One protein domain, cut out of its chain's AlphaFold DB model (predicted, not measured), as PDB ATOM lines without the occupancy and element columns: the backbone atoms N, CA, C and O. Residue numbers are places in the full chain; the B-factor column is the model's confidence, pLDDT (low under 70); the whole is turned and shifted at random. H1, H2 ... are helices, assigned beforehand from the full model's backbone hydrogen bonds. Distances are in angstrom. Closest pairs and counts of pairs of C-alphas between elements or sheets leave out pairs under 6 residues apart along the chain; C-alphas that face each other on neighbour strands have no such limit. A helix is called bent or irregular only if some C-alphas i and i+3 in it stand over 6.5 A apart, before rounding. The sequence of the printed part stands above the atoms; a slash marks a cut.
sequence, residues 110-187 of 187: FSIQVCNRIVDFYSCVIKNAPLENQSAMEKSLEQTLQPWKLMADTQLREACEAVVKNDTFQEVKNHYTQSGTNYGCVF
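What this domain is: This is residues 110 to 187 of the 187 residues of an uncharacterized protein of candidate division SR1 bacterium (UniProt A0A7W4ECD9). Across its length the domain is an L with H1 at the corner: H2, the longest helix, makes one leg, in a hairpin with H1 that runs nearly side by side in opposite directions, and H3 and H4 make the other leg, H3 packing on residues 114 to 118 of H1 and H4 near the later part of H1, at Val 125. After H4 the last residues, 178 to 187, make a loop that folds back. The printed part has 78 residues with four named helices, H1 to H4 in that order, and no named strand: all helix. It is compact, with a radius of gyration of the C-alphas of 12.9 A and spans of 38 by 25 by 20 A.

Where its parts are: H2, residues 131 to 148, is 26.6 A long from C-alpha 131 at (233.497, 286.219, -179.680) to C-alpha 148; it is irregular, C-alphas 132 and 135 being 7.1 A apart. H1, residues 113 to 128, begins at C-alpha 113 (227.495, 271.008, -203.356) and is 23.0 A long. H3, residues 153 to 165, is 18.3 A long. H4, residues 167 to 177, is 15.0 A long and ends at C-alpha 177 (229.118, 267.145, -184.849).

How they stand to each other: H2 touches H1 with residues 134 to 141 alone, at a shallow tilt of 15 degrees, opposite ways; the closest C-alphas, of Ile 126 and Gln 134, are 5.6 A apart. H1 touches H3 with residues 114 to 118 alone, at a steep tilt of 48 degrees, the same way; the C-alphas of Cys 115 and Cys 160 are closest, at 5.3 A. H4 is close to H1 but not clearly touching, closest at the C-alphas of Val 125 and Tyr 176, 7.0 A. H2 and H4 are apart. Each O i to N i+4 pair in H1, H3 and H4 is within hydrogen-bond range, against 10 of 14 in H2.

The domain as a whole: The C-alphas farthest apart, of Ala 152 and Gly 180, are 39.0 A from each other. The printed part has no cut, and the three links between helices are tight. Mean pLDDT of the printed part is 81.3, with residues 179 to 183 under 70.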
ATOM      1  N   PHE A 110     229.220 278.270-204.419       84.06
ATOM      2  CA  PHE A 110     229.812 277.463-205.462       84.06
ATOM      3  C   PHE A 110     228.767 276.577-206.146       84.06
ATOM      4  O   PHE A 110     227.837 276.077-205.507       84.06
ATOM      5  N   SER A 111     228.987 276.266-207.426       81.75
ATOM      6  CA  SER A 111     228.215 275.260-208.177       81.75
ATOM      7  C   SER A 111     228.341 273.847-207.583       81.75
ATOM      8  O   SER A 111     227.494 272.985-207.803       81.75
ATOM      9  N   ILE A 112     229.401 273.597-206.808       86.06
ATOM     10  CA  ILE A 112     229.728 272.296-206.225       86.06
ATOM     11  C   ILE A 112     229.134 272.161-204.811       86.06
ATOM     12  O   ILE A 112     229.516 272.872-203.881       86.06
ATOM     13  N   GLN A 113     228.233 271.189-204.617       89.88
ATOM     14  CA  GLN A 113     227.495 271.008-203.356       89.88
ATOM     15  C   GLN A 113     228.398 270.735-202.143       89.88
ATOM     16  O   GLN A 113     228.147 271.282-201.069       89.88
ATOM     17  N   VAL A 114     229.442 269.912-202.295       87.88
ATOM     18  CA  VAL A 114     230.361 269.600-201.187       87.88
ATOM     19  C   VAL A 114     231.102 270.847-200.695       87.88
ATOM     20  O   VAL A 114     231.281 271.004-199.493       87.88
ATOM     21  N   CYS A 115     231.431 271.788-201.586       87.75
ATOM     22  CA  CYS A 115     232.050 273.056-201.207       87.75
ATOM     23  C   CYS A 115     231.110 273.908-200.355       87.75
ATOM     24  O   CYS A 115     231.521 274.432-199.327       87.75
ATOM     25  N   ASN A 116     229.832 273.991-200.739       89.06
ATOM     26  CA  ASN A 116     228.837 274.720-199.950       89.06
ATOM     27  C   ASN A 116     228.669 274.104-198.554       89.06
ATOM     28  O   ASN A 116     228.663 274.836-197.574       89.06
ATOM     29  N   ARG A 117     228.647 272.767-198.437       90.62
ATOM     30  CA  ARG A 117     228.599 272.100-197.122       90.62
ATOM     31  C   ARG A 117     229.810 272.423-196.246       90.62
ATOM     32  O   ARG A 117     229.655 272.571-195.039       90.62
ATOM     33  N   ILE A 118     231.005 272.541-196.831       87.19
ATOM     34  CA  ILE A 118     232.215 272.945-196.094       87.19
ATOM     35  C   ILE A 118     232.057 274.370-195.557       87.19
ATOM     36  O   ILE A 118     232.339 274.612-194.384       87.19
ATOM     37  N   VAL A 119     231.580 275.299-196.391       89.56
ATOM     38  CA  VAL A 119     231.342 276.694-195.991       89.56
ATOM     39  C   VAL A 119     230.290 276.781-194.888       89.56
ATOM     40  O   VAL A 119     230.522 277.456-193.885       89.56
ATOM     41  N   ASP A 120     229.169 276.073-195.038       88.62
ATOM     42  CA  ASP A 120     228.087 276.038-194.050       88.62
ATOM     43  C   ASP A 120     228.595 275.496-192.704       88.62
ATOM     44  O   ASP A 120     228.350 276.087-191.647       88.62
ATOM     45  N   PHE A 121     229.377 274.413-192.742       87.56
ATOM     46  CA  PHE A 121     229.964 273.818-191.547       87.56
ATOM     47  C   PHE A 121     230.922 274.776-190.835       87.56
ATOM     48  O   PHE A 121     230.754 275.024-189.641       87.56
ATOM     49  N   TYR A 122     231.876 275.380-191.548       85.44
ATOM     50  CA  TYR A 122     232.794 276.340-190.926       85.44
ATOM     51  C   TYR A 122     232.083 277.602-190.437       85.44
ATOM     52  O   TYR A 122     232.440 278.129-189.387       85.44
ATOM     53  N   SER A 123     231.032 278.048-191.123       86.75
ATOM     54  CA  SER A 123     230.193 279.151-190.645       86.75
ATOM     55  C   SER A 123     229.516 278.807-189.315       86.75
ATOM     56  O   SER A 123     229.434 279.651-188.423       86.75
ATOM     57  N   CYS A 124     229.068 277.561-189.136       86.12
ATOM     58  CA  CYS A 124     228.550 277.090-187.853       86.12
ATOM     59  C   CYS A 124     229.638 277.013-186.769       86.12
ATOM     60  O   CYS A 124     229.405 277.444-185.638       86.12
ATOM     61  N   VAL A 125     230.832 276.519-187.110       85.38
ATOM     62  CA  VAL A 125     231.984 276.479-186.192       85.38
ATOM     63  C   VAL A 125     232.324 277.885-185.688       85.38
ATOM     64  O   VAL A 125     232.456 278.086-184.486       85.38
ATOM     65  N   ILE A 126     232.385 278.873-186.587       83.12
ATOM     66  CA  ILE A 126     232.651 280.281-186.249       83.12
ATOM     67  C   ILE A 126     231.601 280.829-185.283       83.12
ATOM     68  O   ILE A 126     231.961 281.434-184.279       83.12
ATOM     69  N   LYS A 127     230.309 280.583-185.534       84.50
ATOM     70  CA  LYS A 127     229.224 281.043-184.647       84.50
ATOM     71  C   LYS A 127     229.344 280.493-183.222       84.50
ATOM     72  O   LYS A 127     228.917 281.157-182.282       84.50
ATOM     73  N   ASN A 128     229.902 279.294-183.076       81.88
ATOM     74  CA  ASN A 128     230.104 278.636-181.787       81.88
ATOM     75  C   ASN A 128     231.466 278.952-181.140       81.88
ATOM     76  O   ASN A 128     231.703 278.550-180.002       81.88
ATOM     77  N   ALA A 129     232.359 279.663-181.833       80.69
ATOM     78  CA  ALA A 129     233.656 280.060-181.298       80.69
ATOM     79  C   ALA A 129     233.537 281.269-180.342       80.69
ATOM     80  O   ALA A 129     232.578 282.045-180.446       80.69
ATOM     81  N   PRO A 130     234.519 281.482-179.440       80.00
ATOM     82  CA  PRO A 130     234.585 282.680-178.600       80.00
ATOM     83  C   PRO A 130     234.529 283.969-179.429       80.00
ATOM     84  O   PRO A 130     235.145 284.043-180.495       80.00
ATOM     85  N   LEU A 131     233.802 284.982-178.943       77.62
ATOM     86  CA  LEU A 131     233.497 286.219-179.680       77.62
ATOM     87  C   LEU A 131     234.756 286.939-180.179       77.62
ATOM     88  O   LEU A 131     234.780 287.451-181.297       77.62
ATOM     89  N   GLU A 132     235.815 286.935-179.373       76.62
ATOM     90  CA  GLU A 132     237.117 287.518-179.691       76.62
ATOM     91  C   GLU A 132     237.789 286.881-180.919       76.62
ATOM     92  O   GLU A 132     238.546 287.551-181.623       76.62
ATOM     93  N   ASN A 133     237.470 285.619-181.218       76.56
ATOM     94  CA  ASN A 133     238.087 284.855-182.299       76.56
ATOM     95  C   ASN A 133     237.242 284.847-183.578       76.56
ATOM     96  O   ASN A 133     237.783 284.599-184.657       76.56
ATOM     97  N   GLN A 134     235.942 285.156-183.494       75.19
ATOM     98  CA  GLN A 134     235.019 285.047-184.632       75.19
ATOM     99  C   GLN A 134     235.482 285.877-185.830       75.19
ATOM    100  O   GLN A 134     235.628 285.345-186.926       75.19
ATOM    101  N   SER A 135     235.824 287.152-185.615       76.69
ATOM    102  CA  SER A 135     236.270 288.052-186.688       76.69
ATOM    103  C   SER A 135     237.533 287.550-187.405       76.69
ATOM    104  O   SER A 135     237.647 287.634-188.631       76.69
ATOM    105  N   ALA A 136     238.485 286.988-186.653       78.56
ATOM    106  CA  ALA A 136     239.702 286.417-187.220       78.56
ATOM    107  C   ALA A 136     239.405 285.147-188.034       78.56
ATOM    108  O   ALA A 136     239.954 284.967-189.125       78.56
ATOM    109  N   MET A 137     238.509 284.294-187.535       78.62
ATOM    110  CA  MET A 137     238.108 283.063-188.213       78.62
ATOM    111  C   MET A 137     237.297 283.338-189.485       78.62
ATOM    112  O   MET A 137     237.568 282.716-190.510       78.62
ATOM    113  N   GLU A 138     236.378 284.307-189.469       78.56
ATOM    114  CA  GLU A 138     235.650 284.759-190.665       78.56
ATOM    115  C   GLU A 138     236.610 285.259-191.744       78.56
ATOM    116  O   GLU A 138     236.503 284.879-192.912       78.56
ATOM    117  N   LYS A 139     237.600 286.068-191.351       76.44
ATOM    118  CA  LYS A 139     238.617 286.571-192.278       76.44
ATOM    119  C   LYS A 139     239.461 285.440-192.867       76.44
ATOM    120  O   LYS A 139     239.747 285.468-194.063       76.44
ATOM    121  N   SER A 140     239.842 284.455-192.053       78.69
ATOM    122  CA  SER A 140     240.587 283.273-192.508       78.69
ATOM    123  C   SER A 140     239.770 282.419-193.488       78.69
ATOM    124  O   SER A 140     240.275 282.000-194.537       78.69
ATOM    125  N   LEU A 141     238.478 282.223-193.198       83.19
ATOM    126  CA  LEU A 141     237.562 281.509-194.084       83.19
ATOM    127  C   LEU A 141     237.445 282.236-195.428       83.19
ATOM    128  O   LEU A 141     237.680 281.628-196.468       83.19
ATOM    129  N   GLU A 142     237.183 283.544-195.424       79.44
ATOM    130  CA  GLU A 142     237.085 284.324-196.662       79.44
ATOM    131  C   GLU A 142     238.388 284.270-197.476       79.44
ATOM    132  O   GLU A 142     238.344 284.048-198.686       79.44
ATOM    133  N   GLN A 143     239.554 284.383-196.830       77.94
ATOM    134  CA  GLN A 143     240.854 284.237-197.500       77.94
ATOM    135  C   GLN A 143     241.028 282.866-198.164       77.94
ATOM    136  O   GLN A 143     241.594 282.788-199.255       77.94
ATOM    137  N   THR A 144     240.513 281.801-197.551       80.06
ATOM    138  CA  THR A 144     240.556 280.446-198.122       80.06
ATOM    139  C   THR A 144     239.596 280.281-199.299       80.06
ATOM    140  O   THR A 144     239.907 279.574-200.258       80.06
ATOM    141  N   LEU A 145     238.445 280.957-199.267       83.00
ATOM    142  CA  LEU A 145     237.441 280.880-200.329       83.00
ATOM    143  C   LEU A 145     237.784 281.741-201.553       83.00
ATOM    144  O   LEU A 145     237.311 281.449-202.649       83.00
ATOM    145  N   GLN A 146     238.611 282.779-201.406       82.62
ATOM    146  CA  GLN A 146     239.023 283.647-202.518       82.62
ATOM    147  C   GLN A 146     239.641 282.867-203.700       82.62
ATOM    148  O   GLN A 146     239.162 283.034-204.822       82.62
ATOM    149  N   PRO A 147     240.617 281.958-203.496       80.94
ATOM    150  CA  PRO A 147     241.099 281.078-204.560       80.94
ATOM    151  C   PRO A 147     240.007 280.190-205.164       80.94
ATOM    152  O   PRO A 147     239.985 279.999-206.376       80.94
ATOM    153  N   TRP A 148     239.089 279.666-204.348       84.44
ATOM    154  CA  TRP A 148     238.034 278.749-204.798       84.44
ATOM    155  C   TRP A 148     237.061 279.425-205.764       84.44
ATOM    156  O   TRP A 148     236.629 278.801-206.729       84.44
ATOM    157  N   LYS A 149     236.781 280.718-205.558       84.06
ATOM    158  CA  LYS A 149     235.940 281.539-206.452       84.06
ATOM    159  C   LYS A 149     236.532 281.686-207.861       84.06
ATOM    160  O   LYS A 149     235.808 282.037-208.787       84.06
ATOM    161  N   LEU A 150     237.835 281.441-208.021       85.50
ATOM    162  CA  LEU A 150     238.560 281.551-209.291       85.50
ATOM    163  C   LEU A 150     238.862 280.188-209.932       85.50
ATOM    164  O   LEU A 150     239.355 280.141-211.059       85.50
ATOM    165  N   MET A 151     238.606 279.085-209.223       84.19
ATOM    166  CA  MET A 151     238.857 277.737-209.727       84.19
ATOM    167  C   MET A 151     237.801 277.333-210.757       84.19
ATOM    168  O   MET A 151     236.625 277.660-210.635       84.19
ATOM    169  N   ALA A 152     238.221 276.552-211.752       86.94
ATOM    170  CA  ALA A 152     237.279 275.825-212.596       86.94
ATOM    171  C   ALA A 152     236.564 274.739-211.773       86.94
ATOM    172  O   ALA A 152     237.171 274.153-210.877       86.94
ATOM    173  N   ASP A 153     235.316 274.411-212.120       84.31
ATOM    174  CA  ASP A 153     234.470 273.463-211.371       84.31
ATOM    175  C   ASP A 153     235.146 272.115-211.074       84.31
ATOM    176  O   ASP A 153     234.961 271.546-209.999       84.31
ATOM    177  N   THR A 154     235.954 271.600-212.005       82.50
ATOM    178  CA  THR A 154     236.705 270.352-211.811       82.50
ATOM    179  C   THR A 154     237.747 270.476-210.702       82.50
ATOM    180  O   THR A 154     237.758 269.649-209.793       82.50
ATOM    181  N   GLN A 155     238.560 271.534-210.732       82.50
ATOM    182  CA  GLN A 155     239.577 271.820-209.714       82.50
ATOM    183  C   GLN A 155     238.936 272.141-208.365       82.50
ATOM    184  O   GLN A 155     239.409 271.693-207.324       82.50
ATOM    185  N   LEU A 156     237.829 272.882-208.388       83.69
ATOM    186  CA  LEU A 156     237.072 273.230-207.196       83.69
ATOM    187  C   LEU A 156     236.512 271.980-206.508       83.69
ATOM    188  O   LEU A 156     236.639 271.827-205.295       83.69
ATOM    189  N   ARG A 157     235.941 271.048-207.279       84.56
ATOM    190  CA  ARG A 157     235.460 269.767-206.752       84.56
ATOM    191  C   ARG A 157     236.586 268.952-206.123       84.56
ATOM    192  O   ARG A 157     236.421 268.486-205.000       84.56
ATOM    193  N   GLU A 158     237.718 268.820-206.807       83.06
ATOM    194  CA  GLU A 158     238.886 268.106-206.278       83.06
ATOM    195  C   GLU A 158     239.413 268.749-204.989       83.06
ATOM    196  O   GLU A 158     239.673 268.044-204.012       83.06
ATOM    197  N   ALA A 159     239.500 270.081-204.945       83.12
ATOM    198  CA  ALA A 159     239.922 270.820-203.759       83.12
ATOM    199  C   ALA A 159     238.971 270.587-202.575       83.12
ATOM    200  O   ALA A 159     239.421 270.274-201.471       83.12
ATOM    201  N   CYS A 160     237.658 270.673-202.791       86.19
ATOM    202  CA  CYS A 160     236.677 270.448-201.732       86.19
ATOM    203  C   CYS A 160     236.659 268.988-201.259       86.19
ATOM    204  O   CYS A 160     236.598 268.733-200.059       86.19
ATOM    205  N   GLU A 161     236.776 268.013-202.162       87.94
ATOM    206  CA  GLU A 161     236.915 266.603-201.776       87.94
ATOM    207  C   GLU A 161     238.199 266.340-200.978       87.94
ATOM    208  O   GLU A 161     238.184 265.533-200.044       87.94
ATOM    209  N   ALA A 162     239.296 267.023-201.313       84.62
ATOM    210  CA  ALA A 162     240.543 266.943-200.561       84.62
ATOM    211  C   ALA A 162     240.395 267.524-199.146       84.62
ATOM    212  O   ALA A 162     240.877 266.909-198.195       84.62
ATOM    213  N   VAL A 163     239.672 268.640-198.981       84.25
ATOM    214  CA  VAL A 163     239.353 269.192-197.651       84.25
ATOM    215  C   VAL A 163     238.556 268.192-196.827       84.25
ATOM    216  O   VAL A 163     238.912 267.937-195.684       84.25
ATOM    217  N   VAL A 164     237.530 267.558-197.401       85.19
ATOM    218  CA  VAL A 164     236.752 266.555-196.657       85.19
ATOM    219  C   VAL A 164     237.624 265.383-196.218       85.19
ATOM    220  O   VAL A 164     237.393 264.835-195.152       85.19
ATOM    221  N   LYS A 165     238.636 264.988-196.989       83.50
ATOM    222  CA  LYS A 165     239.532 263.877-196.623       83.50
ATOM    223  C   LYS A 165     240.660 264.282-195.668       83.50
ATOM    224  O   LYS A 165     241.385 263.406-195.217       83.50
ATOM    225  N   ASN A 166     240.833 265.571-195.385       85.38
ATOM    226  CA  ASN A 166     241.899 266.065-194.524       85.38
ATOM    227  C   ASN A 166     241.652 265.685-193.051       85.38
ATOM    228  O   ASN A 166     240.545 265.858-192.540       85.38
ATOM    229  N   ASP A 167     242.695 265.208-192.364       83.62
ATOM    230  CA  ASP A 167     242.597 264.737-190.976       83.62
ATOM    231  C   ASP A 167     242.156 265.849-190.012       83.62
ATOM    232  O   ASP A 167     241.266 265.632-189.191       83.62
ATOM    233  N   THR A 168     242.682 267.068-190.174       81.44
ATOM    234  CA  THR A 168     242.283 268.238-189.376       81.44
ATOM    235  C   THR A 168     240.809 268.574-189.590       81.44
ATOM    236  O   THR A 168     240.082 268.840-188.634       81.44
ATOM    237  N   PHE A 169     240.330 268.522-190.837       83.88
ATOM    238  CA  PHE A 169     238.908 268.721-191.120       83.88
ATOM    239  C   PHE A 169     238.049 267.651-190.437       83.88
ATOM    240  O   PHE A 169     237.014 267.977-189.860       83.88
ATOM    241  N   GLN A 170     238.469 266.383-190.466       84.62
ATOM    242  CA  GLN A 170     237.745 265.299-189.799       84.62
ATOM    243  C   GLN A 170     237.722 265.466-188.279       84.62
ATOM    244  O   GLN A 170     236.674 265.252-187.674       84.62
ATOM    245  N   GLU A 171     238.830 265.878-187.666       83.00
ATOM    246  CA  GLU A 171     238.902 266.145-186.230       83.00
ATOM    247  C   GLU A 171     237.952 267.277-185.820       83.00
ATOM    248  O   GLU A 171     237.105 267.088-184.942       83.00
ATOM    249  N   VAL A 172     238.012 268.416-186.520       81.44
ATOM    250  CA  VAL A 172     237.105 269.553-186.288       81.44
ATOM    251  C   VAL A 172     235.656 269.128-186.521       81.44
ATOM    252  O   VAL A 172     234.796 269.363-185.674       81.44
ATOM    253  N   LYS A 173     235.367 268.439-187.628       84.69
ATOM    254  CA  LYS A 173     234.027 267.915-187.904       84.69
ATOM    255  C   LYS A 173     233.536 267.043-186.760       84.69
ATOM    256  O   LYS A 173     232.437 267.271-186.266       84.69
ATOM    257  N   ASN A 174     234.332 266.086-186.299       85.31
ATOM    258  CA  ASN A 174     233.923 265.185-185.228       85.31
ATOM    259  C   ASN A 174     233.670 265.943-183.919       85.31
ATOM    260  O   ASN A 174     232.661 265.685-183.270       85.31
ATOM    261  N   HIS A 175     234.506 266.924-183.567       82.88
ATOM    262  CA  HIS A 175     234.308 267.743-182.367       82.88
ATOM    263  C   HIS A 175     232.978 268.518-182.388       82.88
ATOM    264  O   HIS A 175     232.237 268.529-181.404       82.88
ATOM    265  N   TYR A 176     232.649 269.134-183.527       78.31
ATOM    266  CA  TYR A 176     231.477 270.005-183.665       78.31
ATOM    267  C   TYR A 176     230.185 269.274-184.080       78.31
ATOM    268  O   TYR A 176     229.111 269.869-184.012       78.31
ATOM    269  N   THR A 177     230.272 267.998-184.480       80.19
ATOM    270  CA  THR A 177     229.118 267.145-184.849       80.19
ATOM    271  C   THR A 177     228.797 266.059-183.812       80.19
ATOM    272  O   THR A 177     227.750 265.414-183.909       80.19
ATOM    273  N   GLN A 178     229.668 265.820-182.822       75.06
ATOM    274  CA  GLN A 178     229.444 264.799-181.792       75.06
ATOM    275  C   GLN A 178     228.151 265.057-181.001       75.06
ATOM    276  O   GLN A 178     227.960 266.109-180.395       75.06
ATOM    277  N   SER A 179     227.271 264.050-180.962       51.81
ATOM    278  CA  SER A 179     226.063 264.070-180.129       51.81
ATOM    279  C   SER A 179     226.430 264.199-178.651       51.81
ATOM    280  O   SER A 179     227.085 263.321-178.094       51.81
ATOM    281  N   GLY A 180     225.995 265.294-178.026       55.09
ATOM    282  CA  GLY A 180     226.261 265.617-176.620       55.09
ATOM    283  C   GLY A 180     226.955 266.965-176.417       55.09
ATOM    284  O   GLY A 180     226.924 267.492-175.306       55.09
ATOM    285  N   THR A 181     227.521 267.560-177.471       56.41
ATOM    286  CA  THR A 181     227.981 268.954-177.450       56.41
ATOM    287  C   THR A 181     226.859 269.889-177.920       56.41
ATOM    288  O   THR A 181     226.052 269.540-178.779       56.41
ATOM    289  N   ASN A 182     226.777 271.095-177.349       59.97
ATOM    290  CA  ASN A 182     225.742 272.091-177.683       59.97
ATOM    291  C   ASN A 182     226.000 272.830-179.012       59.97
ATOM    292  O   ASN A 182     225.337 273.823-179.295       59.97
ATOM    293  N   TYR A 183     226.963 272.382-179.825       67.31
ATOM    294  CA  TYR A 183     227.398 273.121-181.013       67.31
ATOM    295  C   TYR A 183     226.457 272.957-182.214       67.31
ATOM    296  O   TYR A 183     226.318 273.883-183.011       67.31
ATOM    297  N   GLY A 184     225.793 271.799-182.342       71.75
ATOM    298  CA  GLY A 184     224.720 271.576-183.321       71.75
ATOM    299  C   GLY A 184     225.116 271.724-184.796       71.75
ATOM    300  O   GLY A 184     224.234 271.878-185.640       71.75
ATOM    301  N   CYS A 185     226.410 271.695-185.128       81.38
ATOM    302  CA  CYS A 185     226.869 271.851-186.503       81.38
ATOM    303  C   CYS A 185     226.662 270.557-187.292       81.38
ATOM    304  O   CYS A 185     226.980 269.473-186.811       81.38
ATOM    305  N   VAL A 186     226.137 270.670-188.515       81.19
ATOM    306  CA  VAL A 186     225.825 269.533-189.397       81.19
ATOM    307  C   VAL A 186     226.658 269.629-190.673       81.19
ATOM    308  O   VAL A 186     226.845 270.723-191.203       81.19
ATOM    309  N   PHE A 187     227.140 268.483-191.163       79.31
ATOM    310  CA  PHE A 187     227.901 268.345-192.407       79.31
ATOM    311  C   PHE A 187     227.326 267.226-193.291       79.31
ATOM    312  O   PHE A 187     227.083 266.125-192.750       79.31
TER     313      PHE A 187